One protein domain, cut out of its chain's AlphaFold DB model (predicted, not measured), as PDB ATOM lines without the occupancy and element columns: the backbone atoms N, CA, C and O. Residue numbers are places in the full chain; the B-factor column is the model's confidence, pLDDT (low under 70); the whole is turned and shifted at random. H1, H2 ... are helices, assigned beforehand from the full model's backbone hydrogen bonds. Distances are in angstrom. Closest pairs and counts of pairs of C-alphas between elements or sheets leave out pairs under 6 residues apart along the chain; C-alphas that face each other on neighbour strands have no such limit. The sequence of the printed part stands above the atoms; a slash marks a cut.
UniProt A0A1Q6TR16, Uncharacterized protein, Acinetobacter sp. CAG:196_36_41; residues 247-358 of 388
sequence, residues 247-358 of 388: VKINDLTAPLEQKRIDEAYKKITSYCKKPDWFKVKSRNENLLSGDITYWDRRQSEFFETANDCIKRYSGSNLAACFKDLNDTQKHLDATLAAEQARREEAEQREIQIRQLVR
ATOM      1  N   VAL A 247      47.958 -23.341 -54.978       92.44
ATOM      2  CA  VAL A 247      47.725 -24.122 -53.747       92.44
ATOM      3  C   VAL A 247      48.980 -24.157 -52.874       92.44
ATOM      4  O   VAL A 247      48.915 -23.862 -51.681       92.44
ATOM      5  N   LYS A 248      50.146 -24.425 -53.477       95.38
ATOM      6  CA  LYS A 248      51.427 -24.422 -52.760       95.38
ATOM      7  C   LYS A 248      51.715 -23.073 -52.098       95.38
ATOM      8  O   LYS A 248      52.175 -23.048 -50.960       95.38
ATOM      9  N   ILE A 249      51.469 -21.954 -52.783       96.88
ATOM     10  CA  ILE A 249      51.664 -20.631 -52.184       96.88
ATOM     11  C   ILE A 249      50.680 -20.405 -51.033       96.88
ATOM     12  O   ILE A 249      51.109 -19.953 -49.976       96.88
ATOM     13  N   ASN A 250      49.410 -20.777 -51.191       95.38
ATOM     14  CA  ASN A 250      48.387 -20.642 -50.151       95.38
ATOM     15  C   ASN A 250      48.738 -21.392 -48.862       95.38
ATOM     16  O   ASN A 250      48.497 -20.891 -47.759       95.38
ATOM     17  N   ASP A 251      49.333 -22.577 -48.987       94.94
ATOM     18  CA  ASP A 251      49.805 -23.352 -47.838       94.94
ATOM     19  C   ASP A 251      51.037 -22.712 -47.169       94.94
ATOM     20  O   ASP A 251      51.213 -22.830 -45.956       94.94
ATOM     21  N   LEU A 252      51.866 -21.980 -47.925       97.06
ATOM     22  CA  LEU A 252      53.019 -21.240 -47.394       97.06
ATOM     23  C   LEU A 252      52.623 -19.903 -46.744       97.06
ATOM     24  O   LEU A 252      53.239 -19.504 -45.753       97.06
ATOM     25  N   THR A 253      51.617 -19.201 -47.272       97.69
ATOM     26  CA  THR A 253      51.165 -17.900 -46.750       97.69
ATOM     27  C   THR A 253      50.248 -18.047 -45.539       97.69
ATOM     28  O   THR A 253      50.368 -17.259 -44.602       97.69
ATOM     29  N   ALA A 254      49.389 -19.075 -45.500       97.25
ATOM     30  CA  ALA A 254      48.450 -19.318 -44.399       97.25
ATOM     31  C   ALA A 254      49.068 -19.243 -42.990       97.25
ATOM     32  O   ALA A 254      48.545 -18.496 -42.161       97.25
ATOM     33  N   PRO A 255      50.156 -19.974 -42.668       97.69
ATOM     34  CA  PRO A 255      50.736 -19.929 -41.327       97.69
ATOM     35  C   PRO A 255      51.352 -18.567 -40.995       97.69
ATOM     36  O   PRO A 255      51.337 -18.157 -39.835       97.69
ATOM     37  N   LEU A 256      51.883 -17.858 -41.993       97.31
ATOM     38  CA  LEU A 256      52.481 -16.536 -41.808       97.31
ATOM     39  C   LEU A 256      51.405 -15.480 -41.513       97.31
ATOM     40  O   LEU A 256      51.561 -14.708 -40.568       97.31
ATOM     41  N   GLU A 257      50.299 -15.487 -42.259       97.69
ATOM     42  CA  GLU A 257      49.167 -14.581 -42.019       97.69
ATOM     43  C   GLU A 257      48.424 -14.925 -40.721       97.69
ATOM     44  O   GLU A 257      48.134 -14.042 -39.912       97.69
ATOM     45  N   GLN A 258      48.192 -16.213 -40.436       97.81
ATOM     46  CA  GLN A 258      47.563 -16.624 -39.177       97.81
ATOM     47  C   GLN A 258      48.390 -16.180 -37.963       97.81
ATOM     48  O   GLN A 258      47.825 -15.770 -36.950       97.81
ATOM     49  N   LYS A 259      49.726 -16.188 -38.060       96.38
ATOM     50  CA  LYS A 259      50.597 -15.687 -36.992       96.38
ATOM     51  C   LYS A 259      50.362 -14.198 -36.699       96.38
ATOM     52  O   LYS A 259      50.365 -13.821 -35.529       96.38
ATOM     53  N   ARG A 260      50.104 -13.366 -37.717       95.31
ATOM     54  CA  ARG A 260      49.762 -11.941 -37.522       95.31
ATOM     55  C   ARG A 260      48.443 -11.774 -36.769       95.31
ATOM     56  O   ARG A 260      48.372 -10.978 -35.833       95.31
ATOM     57  N   ILE A 261      47.428 -12.564 -37.126       96.94
ATOM     58  CA  ILE A 261      46.142 -12.595 -36.409       96.94
ATOM     59  C   ILE A 261      46.360 -13.005 -34.952       96.94
ATOM     60  O   ILE A 261      45.850 -12.357 -34.039       96.94
ATOM     61  N   ASP A 262      47.153 -14.050 -34.720       96.38
ATOM     62  CA  ASP A 262      47.450 -14.565 -33.385       96.38
ATOM     63  C   ASP A 262      48.171 -13.526 -32.512       96.38
ATOM     64  O   ASP A 262      47.862 -13.383 -31.327       96.38
ATOM     65  N   GLU A 263      49.117 -12.779 -33.082       95.19
ATOM     66  CA  GLU A 263      49.835 -11.703 -32.394       95.19
ATOM     67  C   GLU A 263      48.945 -10.494 -32.090       95.19
ATOM     68  O   GLU A 263      49.045  -9.920 -31.002       95.19
ATOM     69  N   ALA A 264      48.051 -10.120 -33.010       95.31
ATOM     70  CA  ALA A 264      47.077  -9.058 -32.781       95.31
ATOM     71  C   ALA A 264      46.051  -9.455 -31.709       95.31
ATOM     72  O   ALA A 264      45.751  -8.667 -30.812       95.31
ATOM     73  N   TYR A 265      45.573 -10.700 -31.749       95.50
ATOM     74  CA  TYR A 265      44.595 -11.232 -30.804       95.50
ATOM     75  C   TYR A 265      45.102 -11.225 -29.356       95.50
ATOM     76  O   TYR A 265      44.341 -10.902 -28.450       95.50
ATOM     77  N   LYS A 266      46.399 -11.490 -29.118       94.44
ATOM     78  CA  LYS A 266      47.012 -11.428 -27.771       94.44
ATOM     79  C   LYS A 266      46.854 -10.071 -27.076       94.44
ATOM     80  O   LYS A 266      46.978 -10.002 -25.858       94.44
ATOM     81  N   LYS A 267      46.624  -8.998 -27.836       92.75
ATOM     82  CA  LYS A 267      46.480  -7.628 -27.320       92.75
ATOM     83  C   LYS A 267      45.027  -7.272 -26.982       92.75
ATOM     84  O   LYS A 267      44.773  -6.181 -26.480       92.75
ATOM     85  N   ILE A 268      44.071  -8.154 -27.281       93.56
ATOM     86  CA  ILE A 268      42.644  -7.934 -27.044       93.56
ATOM     87  C   ILE A 268      42.285  -8.422 -25.639       93.56
ATOM     88  O   ILE A 268      42.524  -9.575 -25.294       93.56
ATOM     89  N   THR A 269      41.667  -7.553 -24.838       89.19
ATOM     90  CA  THR A 269      41.213  -7.874 -23.473       89.19
ATOM     91  C   THR A 269      39.726  -8.223 -23.397       89.19
ATOM     92  O   THR A 269      39.301  -8.933 -22.490       89.19
ATOM     93  N   SER A 270      38.918  -7.750 -24.348       89.50
ATOM     94  CA  SER A 270      37.487  -8.054 -24.429       89.50
ATOM     95  C   SER A 270      37.222  -9.453 -24.989       89.50
ATOM     96  O   SER A 270      37.926  -9.915 -25.888       89.50
ATOM     97  N   TYR A 271      36.153 -10.099 -24.522       86.94
ATOM     98  CA  TYR A 271      35.758 -11.427 -24.987       86.94
ATOM     99  C   TYR A 271      35.402 -11.431 -26.485       86.94
ATOM    100  O   TYR A 271      34.422 -10.818 -26.907       86.94
ATOM    101  N   CYS A 272      36.181 -12.154 -27.290       91.00
ATOM    102  CA  CYS A 272      35.861 -12.486 -28.678       91.00
ATOM    103  C   CYS A 272      36.522 -13.813 -29.068       91.00
ATOM    104  O   CYS A 272      37.470 -14.253 -28.423       91.00
ATOM    105  N   LYS A 273      36.029 -14.474 -30.120       93.44
ATOM    106  CA  LYS A 273      36.669 -15.685 -30.652       93.44
ATOM    107  C   LYS A 273      37.769 -15.291 -31.639       93.44
ATOM    108  O   LYS A 273      37.531 -14.492 -32.538       93.44
ATOM    109  N   LYS A 274      38.952 -15.896 -31.516       95.12
ATOM    110  CA  LYS A 274      40.051 -15.709 -32.472       95.12
ATOM    111  C   LYS A 274      39.658 -16.215 -33.874       95.12
ATOM    112  O   LYS A 274      39.262 -17.383 -33.967       95.12
ATOM    113  N   PRO A 275      39.786 -15.401 -34.940       97.31
ATOM    114  CA  PRO A 275      39.688 -15.886 -36.315       97.31
ATOM    115  C   PRO A 275      40.762 -16.941 -36.601       97.31
ATOM    116  O   PRO A 275      41.929 -16.763 -36.253       97.31
ATOM    117  N   ASP A 276      40.367 -18.057 -37.210       97.19
ATOM    118  CA  ASP A 276      41.232 -19.227 -37.393       97.19
ATOM    119  C   ASP A 276      41.007 -19.842 -38.779       97.19
ATOM    120  O   ASP A 276      40.033 -20.572 -38.999       97.19
ATOM    121  N   TRP A 277      41.908 -19.525 -39.713       96.50
ATOM    122  CA  TRP A 277      41.837 -20.010 -41.091       96.50
ATOM    123  C   TRP A 277      41.880 -21.536 -41.158       96.50
ATOM    124  O   TRP A 277      41.132 -22.143 -41.921       96.50
ATOM    125  N   PHE A 278      42.713 -22.179 -40.339       95.81
ATOM    126  CA  PHE A 278      42.878 -23.629 -40.385       95.81
ATOM    127  C   PHE A 278      41.594 -24.354 -39.969       95.81
ATOM    128  O   PHE A 278      41.231 -25.346 -40.596       95.81
ATOM    129  N   LYS A 279      40.843 -23.805 -39.003       94.31
ATOM    130  CA  LYS A 279      39.497 -24.303 -38.659       94.31
ATOM    131  C   LYS A 279      38.448 -24.015 -39.728       94.31
ATOM    132  O   LYS A 279      37.470 -24.754 -39.840       94.31
ATOM    133  N   VAL A 280      38.573 -22.918 -40.473       92.69
ATOM    134  CA  VAL A 280      37.690 -22.628 -41.617       92.69
ATOM    135  C   VAL A 280      37.954 -23.617 -42.753       92.69
ATOM    136  O   VAL A 280      37.003 -24.198 -43.278       92.69
ATOM    137  N   LYS A 281      39.230 -23.861 -43.079       91.31
ATOM    138  CA  LYS A 281      39.656 -24.829 -44.097       91.31
ATOM    139  C   LYS A 281      39.182 -26.237 -43.734       91.31
ATOM    140  O   LYS A 281      38.398 -26.814 -44.479       91.31
ATOM    141  N   SER A 282      39.523 -26.732 -42.542       90.31
ATOM    142  CA  SER A 282      39.235 -28.117 -42.136       90.31
ATOM    143  C   SER A 282      37.743 -28.470 -42.103       90.31
ATOM    144  O   SER A 282      37.380 -29.622 -42.310       90.31
ATOM    145  N   ARG A 283      36.858 -27.501 -41.825       88.00
ATOM    146  CA  ARG A 283      35.406 -27.746 -41.764       88.00
ATOM    147  C   ARG A 283      34.769 -27.979 -43.130       88.00
ATOM    148  O   ARG A 283      33.751 -28.653 -43.192       88.00
ATOM    149  N   ASN A 284      35.353 -27.434 -44.197       83.19
ATOM    150  CA  ASN A 284      34.757 -27.489 -45.534       83.19
ATOM    151  C   ASN A 284      35.650 -28.159 -46.578       83.19
ATOM    152  O   ASN A 284      35.244 -28.254 -47.732       83.19
ATOM    153  N   GLU A 285      36.855 -28.598 -46.209       78.94
ATOM    154  CA  GLU A 285      37.836 -29.164 -47.144       78.94
ATOM    155  C   GLU A 285      37.242 -30.311 -47.968       78.94
ATOM    156  O   GLU A 285      37.444 -30.361 -49.175       78.94
ATOM    157  N   ASN A 286      36.399 -31.146 -47.357       79.94
ATOM    158  CA  ASN A 286      35.735 -32.264 -48.032       79.94
ATOM    159  C   ASN A 286      34.641 -31.843 -49.030       79.94
ATOM    160  O   ASN A 286      34.322 -32.618 -49.925       79.94
ATOM    161  N   LEU A 287      34.062 -30.647 -48.885       78.00
ATOM    162  CA  LEU A 287      32.928 -30.181 -49.696       78.00
ATOM    163  C   LEU A 287      33.378 -29.656 -51.069       78.00
ATOM    164  O   LEU A 287      32.654 -29.749 -52.055       78.00
ATOM    165  N   LEU A 288      34.587 -29.086 -51.141       75.06
ATOM    166  CA  LEU A 288      35.119 -28.418 -52.335       75.06
ATOM    167  C   LEU A 288      36.620 -28.676 -52.527       75.06
ATOM    168  O   LEU A 288      37.346 -27.797 -52.983       75.06
ATOM    169  N   SER A 289      37.122 -29.857 -52.161       70.25
ATOM    170  CA  SER A 289      38.561 -30.180 -52.208       70.25
ATOM    171  C   SER A 289      39.209 -29.937 -53.581       70.25
ATOM    172  O   SER A 289      40.393 -29.617 -53.652       70.25
ATOM    173  N   GLY A 290      38.436 -30.047 -54.668       76.31
ATOM    174  CA  GLY A 290      38.893 -29.804 -56.040       76.31
ATOM    175  C   GLY A 290      38.751 -28.364 -56.553       76.31
ATOM    176  O   GLY A 290      39.303 -28.054 -57.608       76.31
ATOM    177  N   ASP A 291      38.041 -27.473 -55.851       87.25
ATOM    178  CA  ASP A 291      37.795 -26.101 -56.321       87.25
ATOM    179  C   ASP A 291      38.890 -25.140 -55.834       87.25
ATOM    180  O   ASP A 291      38.742 -24.393 -54.861       87.25
ATOM    181  N   ILE A 292      40.033 -25.191 -56.524       87.06
ATOM    182  CA  ILE A 292      41.215 -24.376 -56.208       87.06
ATOM    183  C   ILE A 292      40.874 -22.881 -56.226       87.06
ATOM    184  O   ILE A 292      41.322 -22.141 -55.352       87.06
ATOM    185  N   THR A 293      40.070 -22.434 -57.192       89.06
ATOM    186  CA  THR A 293      39.714 -21.019 -57.357       89.06
ATOM    187  C   THR A 293      38.863 -20.524 -56.194       89.06
ATOM    188  O   THR A 293      39.122 -19.442 -55.659       89.06
ATOM    189  N   TYR A 294      37.875 -21.315 -55.765       89.94
ATOM    190  CA  TYR A 294      37.070 -20.996 -54.589       89.94
ATOM    191  C   TYR A 294      37.933 -20.881 -53.333       89.94
ATOM    192  O   TYR A 294      37.833 -19.888 -52.607       89.94
ATOM    193  N   TRP A 295      38.794 -21.872 -53.085       89.81
ATOM    194  CA  TRP A 295      39.653 -21.885 -51.901       89.81
ATOM    195  C   TRP A 295      40.653 -20.745 -51.884       89.81
ATOM    196  O   TRP A 295      40.877 -20.152 -50.829       89.81
ATOM    197  N   ASP A 296      41.214 -20.415 -53.043       93.12
ATOM    198  CA  ASP A 296      42.116 -19.287 -53.168       93.12
ATOM    199  C   ASP A 296      41.441 -17.966 -52.805       93.12
ATOM    200  O   ASP A 296      41.936 -17.216 -51.957       93.12
ATOM    201  N   ARG A 297      40.278 -17.710 -53.412       93.00
ATOM    202  CA  ARG A 297      39.507 -16.495 -53.159       93.00
ATOM    203  C   ARG A 297      39.104 -16.417 -51.693       93.00
ATOM    204  O   ARG A 297      39.342 -15.402 -51.051       93.00
ATOM    205  N   ARG A 298      38.568 -17.509 -51.141       93.69
ATOM    206  CA  ARG A 298      38.119 -17.565 -49.746       93.69
ATOM    207  C   ARG A 298      39.261 -17.314 -48.762       93.69
ATOM    208  O   ARG A 298      39.059 -16.639 -47.754       93.69
ATOM    209  N   GLN A 299      40.451 -17.851 -49.038       95.50
ATOM    210  CA  GLN A 299      41.636 -17.591 -48.224       95.50
ATOM    211  C   GLN A 299      42.065 -16.126 -48.310       95.50
ATOM    212  O   GLN A 299      42.352 -15.512 -47.280       95.50
ATOM    213  N   SER A 300      42.110 -15.582 -49.527       95.44
ATOM    214  CA  SER A 300      42.509 -14.197 -49.773       95.44
ATOM    215  C   SER A 300      41.557 -13.234 -49.061       95.44
ATOM    216  O   SER A 300      42.011 -12.443 -48.241       95.44
ATOM    217  N   GLU A 301      40.242 -13.397 -49.232       96.62
ATOM    218  CA  GLU A 301      39.212 -12.596 -48.554       96.62
ATOM    219  C   GLU A 301      39.312 -12.689 -47.022       96.62
ATOM    220  O   GLU A 301      39.209 -11.675 -46.326       96.62
ATOM    221  N   PHE A 302      39.544 -13.890 -46.478       98.06
ATOM    222  CA  PHE A 302      39.696 -14.089 -45.037       98.06
ATOM    223  C   PHE A 302      40.879 -13.291 -44.475       98.06
ATOM    224  O   PHE A 302      40.716 -12.551 -43.500       98.06
ATOM    225  N   PHE A 303      42.066 -13.431 -45.075       98.12
ATOM    226  CA  PHE A 303      43.265 -12.757 -44.577       98.12
ATOM    227  C   PHE A 303      43.278 -11.261 -44.895       98.12
ATOM    228  O   PHE A 303      43.727 -10.485 -44.056       98.12
ATOM    229  N   GLU A 304      42.745 -10.827 -46.040       97.31
ATOM    230  CA  GLU A 304      42.578  -9.403 -46.362       97.31
ATOM    231  C   GLU A 304      41.675  -8.710 -45.339       97.31
ATOM    232  O   GLU A 304      42.067  -7.690 -44.770       97.31
ATOM    233  N   THR A 305      40.522  -9.307 -45.025       97.94
ATOM    234  CA  THR A 305      39.589  -8.765 -44.025       97.94
ATOM    235  C   THR A 305      40.221  -8.736 -42.635       97.94
ATOM    236  O   THR A 305      40.149  -7.728 -41.932       97.94
ATOM    237  N   ALA A 306      40.891  -9.821 -42.231       97.69
ATOM    238  CA  ALA A 306      41.567  -9.880 -40.938       97.69
ATOM    239  C   ALA A 306      42.668  -8.813 -40.818       97.69
ATOM    240  O   ALA A 306      42.757  -8.127 -39.799       97.69
ATOM    241  N   ASN A 307      43.484  -8.640 -41.860       96.75
ATOM    242  CA  ASN A 307      44.550  -7.645 -41.879       96.75
ATOM    243  C   ASN A 307      44.003  -6.209 -41.904       96.75
ATOM    244  O   ASN A 307      44.568  -5.339 -41.236       96.75
ATOM    245  N   ASP A 308      42.894  -5.952 -42.601       97.62
ATOM    246  CA  ASP A 308      42.218  -4.650 -42.566       97.62
ATOM    247  C   ASP A 308      41.688  -4.329 -41.158       97.62
ATOM    248  O   ASP A 308      41.946  -3.236 -40.643       97.62
ATOM    249  N   CYS A 309      41.073  -5.305 -40.473       97.25
ATOM    250  CA  CYS A 309      40.678  -5.167 -39.068       97.25
ATOM    251  C   CYS A 309      41.871  -4.779 -38.178       97.25
ATOM    252  O   CYS A 309      41.783  -3.818 -37.411       97.25
ATOM    253  N   ILE A 310      42.990  -5.508 -38.288       96.88
ATOM    254  CA  ILE A 310      44.207  -5.284 -37.485       96.88
ATOM    255  C   ILE A 310      44.805  -3.899 -37.753       96.88
ATOM    256  O   ILE A 310      45.320  -3.260 -36.837       96.88
ATOM    257  N   LYS A 311      44.743  -3.424 -39.002       96.75
ATOM    258  CA  LYS A 311      45.285  -2.120 -39.397       96.75
ATOM    259  C   LYS A 311      44.443  -0.954 -38.881       96.75
ATOM    260  O   LYS A 311      45.003   0.088 -38.545       96.75
ATOM    261  N   ARG A 312      43.114  -1.095 -38.864       96.94
ATOM    262  CA  ARG A 312      42.184   0.005 -38.544       96.94
ATOM    263  C   ARG A 312      41.806   0.087 -37.073       96.94
ATOM    264  O   ARG A 312      41.502   1.178 -36.594       96.94
ATOM    265  N   TYR A 313      41.790  -1.040 -36.368       96.19
ATOM    266  CA  TYR A 313      41.183  -1.127 -35.045       96.19
ATOM    267  C   TYR A 313      42.131  -1.700 -33.992       96.19
ATOM    268  O   TYR A 313      43.053  -2.460 -34.274       96.19
ATOM    269  N   SER A 314      41.851  -1.371 -32.734       93.56
ATOM    270  CA  SER A 314      42.521  -1.918 -31.554       93.56
ATOM    271  C   SER A 314      41.504  -2.170 -30.432       93.56
ATOM    272  O   SER A 314      40.355  -1.719 -30.503       93.56
ATOM    273  N   GLY A 315      41.899  -2.940 -29.411       92.44
ATOM    274  CA  GLY A 315      41.064  -3.225 -28.238       92.44
ATOM    275  C   GLY A 315      39.693  -3.809 -28.598       92.44
ATOM    276  O   GLY A 315      39.591  -4.747 -29.389       92.44
ATOM    277  N   SER A 316      38.628  -3.239 -28.030       93.81
ATOM    278  CA  SER A 316      37.250  -3.707 -28.232       93.81
ATOM    279  C   SER A 316      36.752  -3.560 -29.672       93.81
ATOM    280  O   SER A 316      35.981  -4.400 -30.130       93.81
ATOM    281  N   ASN A 317      37.225  -2.556 -30.418       95.31
ATOM    282  CA  ASN A 317      36.845  -2.385 -31.824       95.31
ATOM    283  C   ASN A 317      37.448  -3.493 -32.697       95.31
ATOM    284  O   ASN A 317      36.780  -4.024 -33.582       95.31
ATOM    285  N   LEU A 318      38.687  -3.903 -32.403       96.44
ATOM    286  CA  LEU A 318      39.306  -5.047 -33.071       96.44
ATOM    287  C   LEU A 318      38.560  -6.348 -32.743       96.44
ATOM    288  O   LEU A 318      38.313  -7.159 -33.633       96.44
ATOM    289  N   ALA A 319      38.147  -6.519 -31.485       96.31
ATOM    290  CA  ALA A 319      37.348  -7.664 -31.054       96.31
ATOM    291  C   ALA A 319      36.002  -7.754 -31.794       96.31
ATOM    292  O   ALA A 319      35.597  -8.843 -32.208       96.31
ATOM    293  N   ALA A 320      35.331  -6.616 -31.996       96.50
ATOM    294  CA  ALA A 320      34.096  -6.534 -32.771       96.50
ATOM    295  C   ALA A 320      34.324  -6.894 -34.249       96.50
ATOM    296  O   ALA A 320      33.584  -7.712 -34.792       96.50
ATOM    297  N   CYS A 321      35.389  -6.376 -34.868       97.38
ATOM    298  CA  CYS A 321      35.750  -6.698 -36.254       97.38
ATOM    299  C   CYS A 321      36.069  -8.196 -36.433       97.38
ATOM    300  O   CYS A 321      35.604  -8.844 -37.365       97.38
ATOM    301  N   PHE A 322      36.794  -8.798 -35.484       97.62
ATOM    302  CA  PHE A 322      37.053 -10.242 -35.484       97.62
ATOM    303  C   PHE A 322      35.793 -11.082 -35.270       97.62
ATOM    304  O   PHE A 322      35.690 -12.182 -35.820       97.62
ATOM    305  N   LYS A 323      34.830 -10.600 -34.480       96.44
ATOM    306  CA  LYS A 323      33.527 -11.257 -34.350       96.44
ATOM    307  C   LYS A 323      32.794 -11.267 -35.695       96.44
ATOM    308  O   LYS A 323      32.375 -12.339 -36.120       96.44
ATOM    309  N   ASP A 324      32.727 -10.123 -36.369       96.81
ATOM    310  CA  ASP A 324      32.078  -9.981 -37.677       96.81
ATOM    311  C   ASP A 324      32.711 -10.885 -38.751       96.81
ATOM    312  O   ASP A 324      32.017 -11.629 -39.445       96.81
ATOM    313  N   LEU A 325      34.049 -10.949 -38.795       97.56
ATOM    314  CA  LEU A 325      34.773 -11.885 -39.663       97.56
ATOM    315  C   LEU A 325      34.385 -13.347 -39.385       97.56
ATOM    316  O   LEU A 325      34.134 -14.118 -40.312       97.56
ATOM    317  N   ASN A 326      34.326 -13.757 -38.115       96.81
ATOM    318  CA  ASN A 326      33.933 -15.124 -37.767       96.81
ATOM    319  C   ASN A 326      32.478 -15.425 -38.140       96.81
ATOM    320  O   ASN A 326      32.188 -16.537 -38.584       96.81
ATOM    321  N   ASP A 327      31.570 -14.476 -37.933       96.19
ATOM    322  CA  ASP A 327      30.152 -14.645 -38.252       96.19
ATOM    323  C   ASP A 327      29.939 -14.710 -39.773       96.19
ATOM    324  O   ASP A 327      29.229 -15.600 -40.248       96.19
ATOM    325  N   THR A 328      30.683 -13.912 -40.546       95.94
ATOM    326  CA  THR A 328      30.764 -14.026 -42.012       95.94
ATOM    327  C   THR A 328      31.226 -15.421 -42.442       95.94
ATOM    328  O   THR A 328      30.589 -16.060 -43.281       95.94
ATOM    329  N   GLN A 329      32.293 -15.955 -41.836       95.19
ATOM    330  CA  GLN A 329      32.770 -17.300 -42.176       95.19
ATOM    331  C   GLN A 329      31.760 -18.396 -41.825       95.19
ATOM    332  O   GLN A 329      31.597 -19.328 -42.608       95.19
ATOM    333  N   LYS A 330      31.042 -18.285 -40.699       93.38
ATOM    334  CA  LYS A 330      29.958 -19.225 -40.360       93.38
ATOM    335  C   LYS A 330      28.815 -19.169 -41.371       93.38
ATOM    336  O   LYS A 330      28.279 -20.215 -41.724       93.38
ATOM    337  N   HIS A 331      28.442 -17.976 -41.833       93.88
ATOM    338  CA  HIS A 331      27.408 -17.824 -42.855       93.88
ATOM    339  C   HIS A 331      27.830 -18.488 -44.172       93.88
ATOM    340  O   HIS A 331      27.045 -19.215 -44.782       93.88
ATOM    341  N   LEU A 332      29.085 -18.293 -44.591       92.56
ATOM    342  CA  LEU A 332      29.649 -18.963 -45.767       92.56
ATOM    343  C   LEU A 332      29.685 -20.489 -45.598       92.56
ATOM    344  O   LEU A 332      29.293 -21.199 -46.520       92.56
ATOM    345  N   ASP A 333      30.086 -20.995 -44.424       90.88
ATOM    346  CA  ASP A 333      30.053 -22.433 -44.100       90.88
ATOM    347  C   ASP A 333      28.635 -23.007 -44.263       90.88
ATOM    348  O   ASP A 333      28.437 -24.016 -44.940       90.88
ATOM    349  N   ALA A 334      27.633 -22.344 -43.675       90.44
ATOM    350  CA  ALA A 334      26.238 -22.779 -43.733       90.44
ATOM    351  C   ALA A 334      25.670 -22.731 -45.159       90.44
ATOM    352  O   ALA A 334      24.977 -23.654 -45.582       90.44
ATOM    353  N   THR A 335      25.996 -21.677 -45.914       89.94
ATOM    354  CA  THR A 335      25.568 -21.526 -47.312       89.94
ATOM    355  C   THR A 335      26.140 -22.644 -48.177       89.94
ATOM    356  O   THR A 335      25.420 -23.224 -48.988       89.94
ATOM    357  N   LEU A 336      27.417 -22.976 -47.975       88.25
ATOM    358  CA  LEU A 336      28.084 -24.037 -48.714       88.25
ATOM    359  C   LEU A 336      27.497 -25.417 -48.392       88.25
ATOM    360  O   LEU A 336      27.190 -26.178 -49.307       88.25
ATOM    361  N   ALA A 337      27.286 -25.721 -47.109       87.50
ATOM    362  CA  ALA A 337      26.663 -26.976 -46.690       87.50
ATOM    363  C   ALA A 337      25.236 -27.125 -47.251       87.50
ATOM    364  O   ALA A 337      24.864 -28.198 -47.721       87.50
ATOM    365  N   ALA A 338      24.451 -26.041 -47.260       88.75
ATOM    366  CA  ALA A 338      23.109 -26.038 -47.835       88.75
ATOM    367  C   ALA A 338      23.120 -26.249 -49.358       88.75
ATOM    368  O   ALA A 338      22.279 -26.973 -49.886       88.75
ATOM    369  N   GLU A 339      24.066 -25.636 -50.073       87.31
ATOM    370  CA  GLU A 339      24.226 -25.827 -51.517       87.31
ATOM    371  C   GLU A 339      24.599 -27.272 -51.861       87.31
ATOM    372  O   GLU A 339      24.047 -27.842 -52.801       87.31
ATOM    373  N   GLN A 340      25.481 -27.894 -51.079       84.50
ATOM    374  CA  GLN A 340      25.831 -29.295 -51.285       84.50
ATOM    375  C   GLN A 340      24.652 -30.234 -51.007       84.50
ATOM    376  O   GLN A 340      24.362 -31.092 -51.837       84.50
ATOM    377  N   ALA A 341      23.910 -30.018 -49.916       87.00
ATOM    378  CA  ALA A 341      22.705 -30.794 -49.625       87.00
ATOM    379  C   ALA A 341      21.666 -30.693 -50.760       87.00
ATOM    380  O   ALA A 341      21.072 -31.697 -51.147       87.00
ATOM    381  N   ARG A 342      21.497 -29.503 -51.359       88.81
ATOM    382  CA  ARG A 342      20.632 -29.314 -52.539       88.81
ATOM    383  C   ARG A 342      21.103 -30.117 -53.753       88.81
ATOM    384  O   ARG A 342      20.269 -30.653 -54.478       88.81
ATOM    385  N   ARG A 343      22.417 -30.192 -53.997       85.94
ATOM    386  CA  ARG A 343      22.983 -30.971 -55.113       85.94
ATOM    387  C   ARG A 343      22.778 -32.469 -54.915       85.94
ATOM    388  O   ARG A 343      22.342 -33.136 -55.846       85.94
ATOM    389  N   GLU A 344      23.024 -32.967 -53.706       87.56
ATOM    390  CA  GLU A 344      22.805 -34.374 -53.353       87.56
ATOM    391  C   GLU A 344      21.320 -34.756 -53.478       87.56
ATOM    392  O   GLU A 344      20.988 -35.795 -54.048       87.56
ATOM    393  N   GLU A 345      20.404 -33.889 -53.030       90.94
ATOM    394  CA  GLU A 345      18.962 -34.109 -53.189       90.94
ATOM    395  C   GLU A 345      18.535 -34.107 -54.667       90.94
ATOM    396  O   GLU A 345      17.741 -34.951 -55.089       90.94
ATOM    397  N   ALA A 346      19.064 -33.183 -55.474       90.00
ATOM    398  CA  ALA A 346      18.775 -33.120 -56.905       90.00
ATOM    399  C   ALA A 346      19.265 -34.375 -57.643       90.00
ATOM    400  O   ALA A 346      18.523 -34.933 -58.451       90.00
ATOM    401  N   GLU A 347      20.466 -34.858 -57.323       91.19
ATOM    402  CA  GLU A 347      21.018 -36.089 -57.894       91.19
ATOM    403  C   GLU A 347      20.186 -37.316 -57.494       91.19
ATOM    404  O   GLU A 347      19.843 -38.141 -58.342       91.19
ATOM    405  N   GLN A 348      19.766 -37.411 -56.229       92.50
ATOM    406  CA  GLN A 348      18.874 -38.482 -55.777       92.50
ATOM    407  C   GLN A 348      17.522 -38.455 -56.496       92.50
ATOM    408  O   GLN A 348      17.041 -39.501 -56.939       92.50
ATOM    409  N   ARG A 349      16.920 -37.271 -56.659       92.94
ATOM    410  CA  ARG A 349      15.679 -37.104 -57.432       92.94
ATOM    411  C   ARG A 349      15.877 -37.525 -58.884       92.94
ATOM    412  O   ARG A 349      15.020 -38.206 -59.441       92.94
ATOM    413  N   GLU A 350      17.005 -37.178 -59.494       93.31
ATOM    414  CA  GLU A 350      17.307 -37.569 -60.868       93.31
ATOM    415  C   GLU A 350      17.474 -39.089 -61.006       93.31
ATOM    416  O   GLU A 350      16.932 -39.693 -61.933       93.31
ATOM    417  N   ILE A 351      18.149 -39.737 -60.053       93.44
ATOM    418  CA  ILE A 351      18.273 -41.201 -59.996       93.44
ATOM    419  C   ILE A 351      16.893 -41.855 -59.863       93.44
ATOM    420  O   ILE A 351      16.602 -42.804 -60.596       93.44
ATOM    421  N   GLN A 352      16.029 -41.340 -58.986       93.00
ATOM    422  CA  GLN A 352      14.658 -41.836 -58.829       93.00
ATOM    423  C   GLN A 352      13.854 -41.689 -60.126       93.00
ATOM    424  O   GLN A 352      13.223 -42.647 -60.569       93.00
ATOM    425  N   ILE A 353      13.927 -40.528 -60.785       94.12
ATOM    426  CA  ILE A 353      13.264 -40.293 -62.073       94.12
ATOM    427  C   ILE A 353      13.776 -41.281 -63.128       94.12
ATOM    428  O   ILE A 353      12.974 -41.909 -63.816       94.12
ATOM    429  N   ARG A 354      15.095 -41.491 -63.235       93.19
ATOM    430  CA  ARG A 354      15.672 -42.464 -64.183       93.19
ATOM    431  C   ARG A 354      15.202 -43.893 -63.900       93.19
ATOM    432  O   ARG A 354      14.947 -44.644 -64.844       93.19
ATOM    433  N   GLN A 355      15.076 -44.281 -62.632       92.69
ATOM    434  CA  GLN A 355      14.543 -45.593 -62.250       92.69
ATOM    435  C   GLN A 355      13.069 -45.742 -62.635       92.69
ATOM    436  O   GLN A 355      12.706 -46.764 -63.217       92.69
ATOM    437  N   LEU A 356      12.244 -44.721 -62.382       93.69
ATOM    438  CA  LEU A 356      10.830 -44.712 -62.767       93.69
ATOM    439  C   LEU A 356      10.655 -44.789 -64.286       93.69
ATOM    440  O   LEU A 356       9.874 -45.600 -64.775       93.69
ATOM    441  N   VAL A 357      11.429 -44.012 -65.049       94.12
ATOM    442  CA  VAL A 357      11.419 -44.072 -66.521       94.12
ATOM    443  C   VAL A 357      11.805 -45.472 -67.008       94.12
ATOM    444  O   VAL A 357      11.137 -46.023 -67.877       94.12
ATOM    445  N   ARG A 358      12.831 -46.098 -66.413       92.75
ATOM    446  CA  ARG A 358      13.215 -47.481 -66.740       92.75
ATOM    447  C   ARG A 358      12.101 -48.486 -66.432       92.75
ATOM    448  O   ARG A 358      11.873 -49.383 -67.237       92.75
TER     449      ARG A 358
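What this domain is: This is residues 247 to 358 of the 388 residues of an uncharacterized protein of Acinetobacter sp. CAG:196_36_41 (UniProt A0A1Q6TR16). The long helix H4 and H3 make a helical hairpin, with H1 packed along H3 and short H2 on H4; residues 341 to 358 of H4 stick out as an arm. This all-helix, loose domain has 112 printed residues with four named helices, H1 to H4, a radius of gyration of the C-alphas of 18.3 A and spans of 65 by 30 by 17 A.

How they stand to each other: H4, residues 315 to 358, touches H3, residues 292 to 312, with residues 318 to 325 alone; the closest C-alphas, of Cys 309 and Cys 321, are 5.9 A apart. They run opposite ways at a shallow tilt of 17 degrees. H1, residues 247 to 265, touches H3, the same way at a shallow 24 degrees; the closest C-alphas are those of Ala 264 and Ile 310, 6.7 A. H2, residues 277 to 284, only just touches residues 329 to 333 of H4, with 3 pairs of C-alphas within 8 A, the closest those of Asn 284 and Asp 333, 7.1 A. Every O i to N i+4 pair is within hydrogen-bond range in H3 and H4, 13 of 15 in H1, 3 of 4 in H2.

Where its parts are: H4 runs 64.9 A, from C-alpha 315 at (41.064, -3.225, -28.238) to C-alpha 358 at (13.215, -47.481, -66.740). H3 measures 30.1 A, H1 26.5 A and H2 11.2 A.

The domain as a whole: The printed part has no cut; the link H1 to H2 is long, and no printed residue is under 70 in pLDDT.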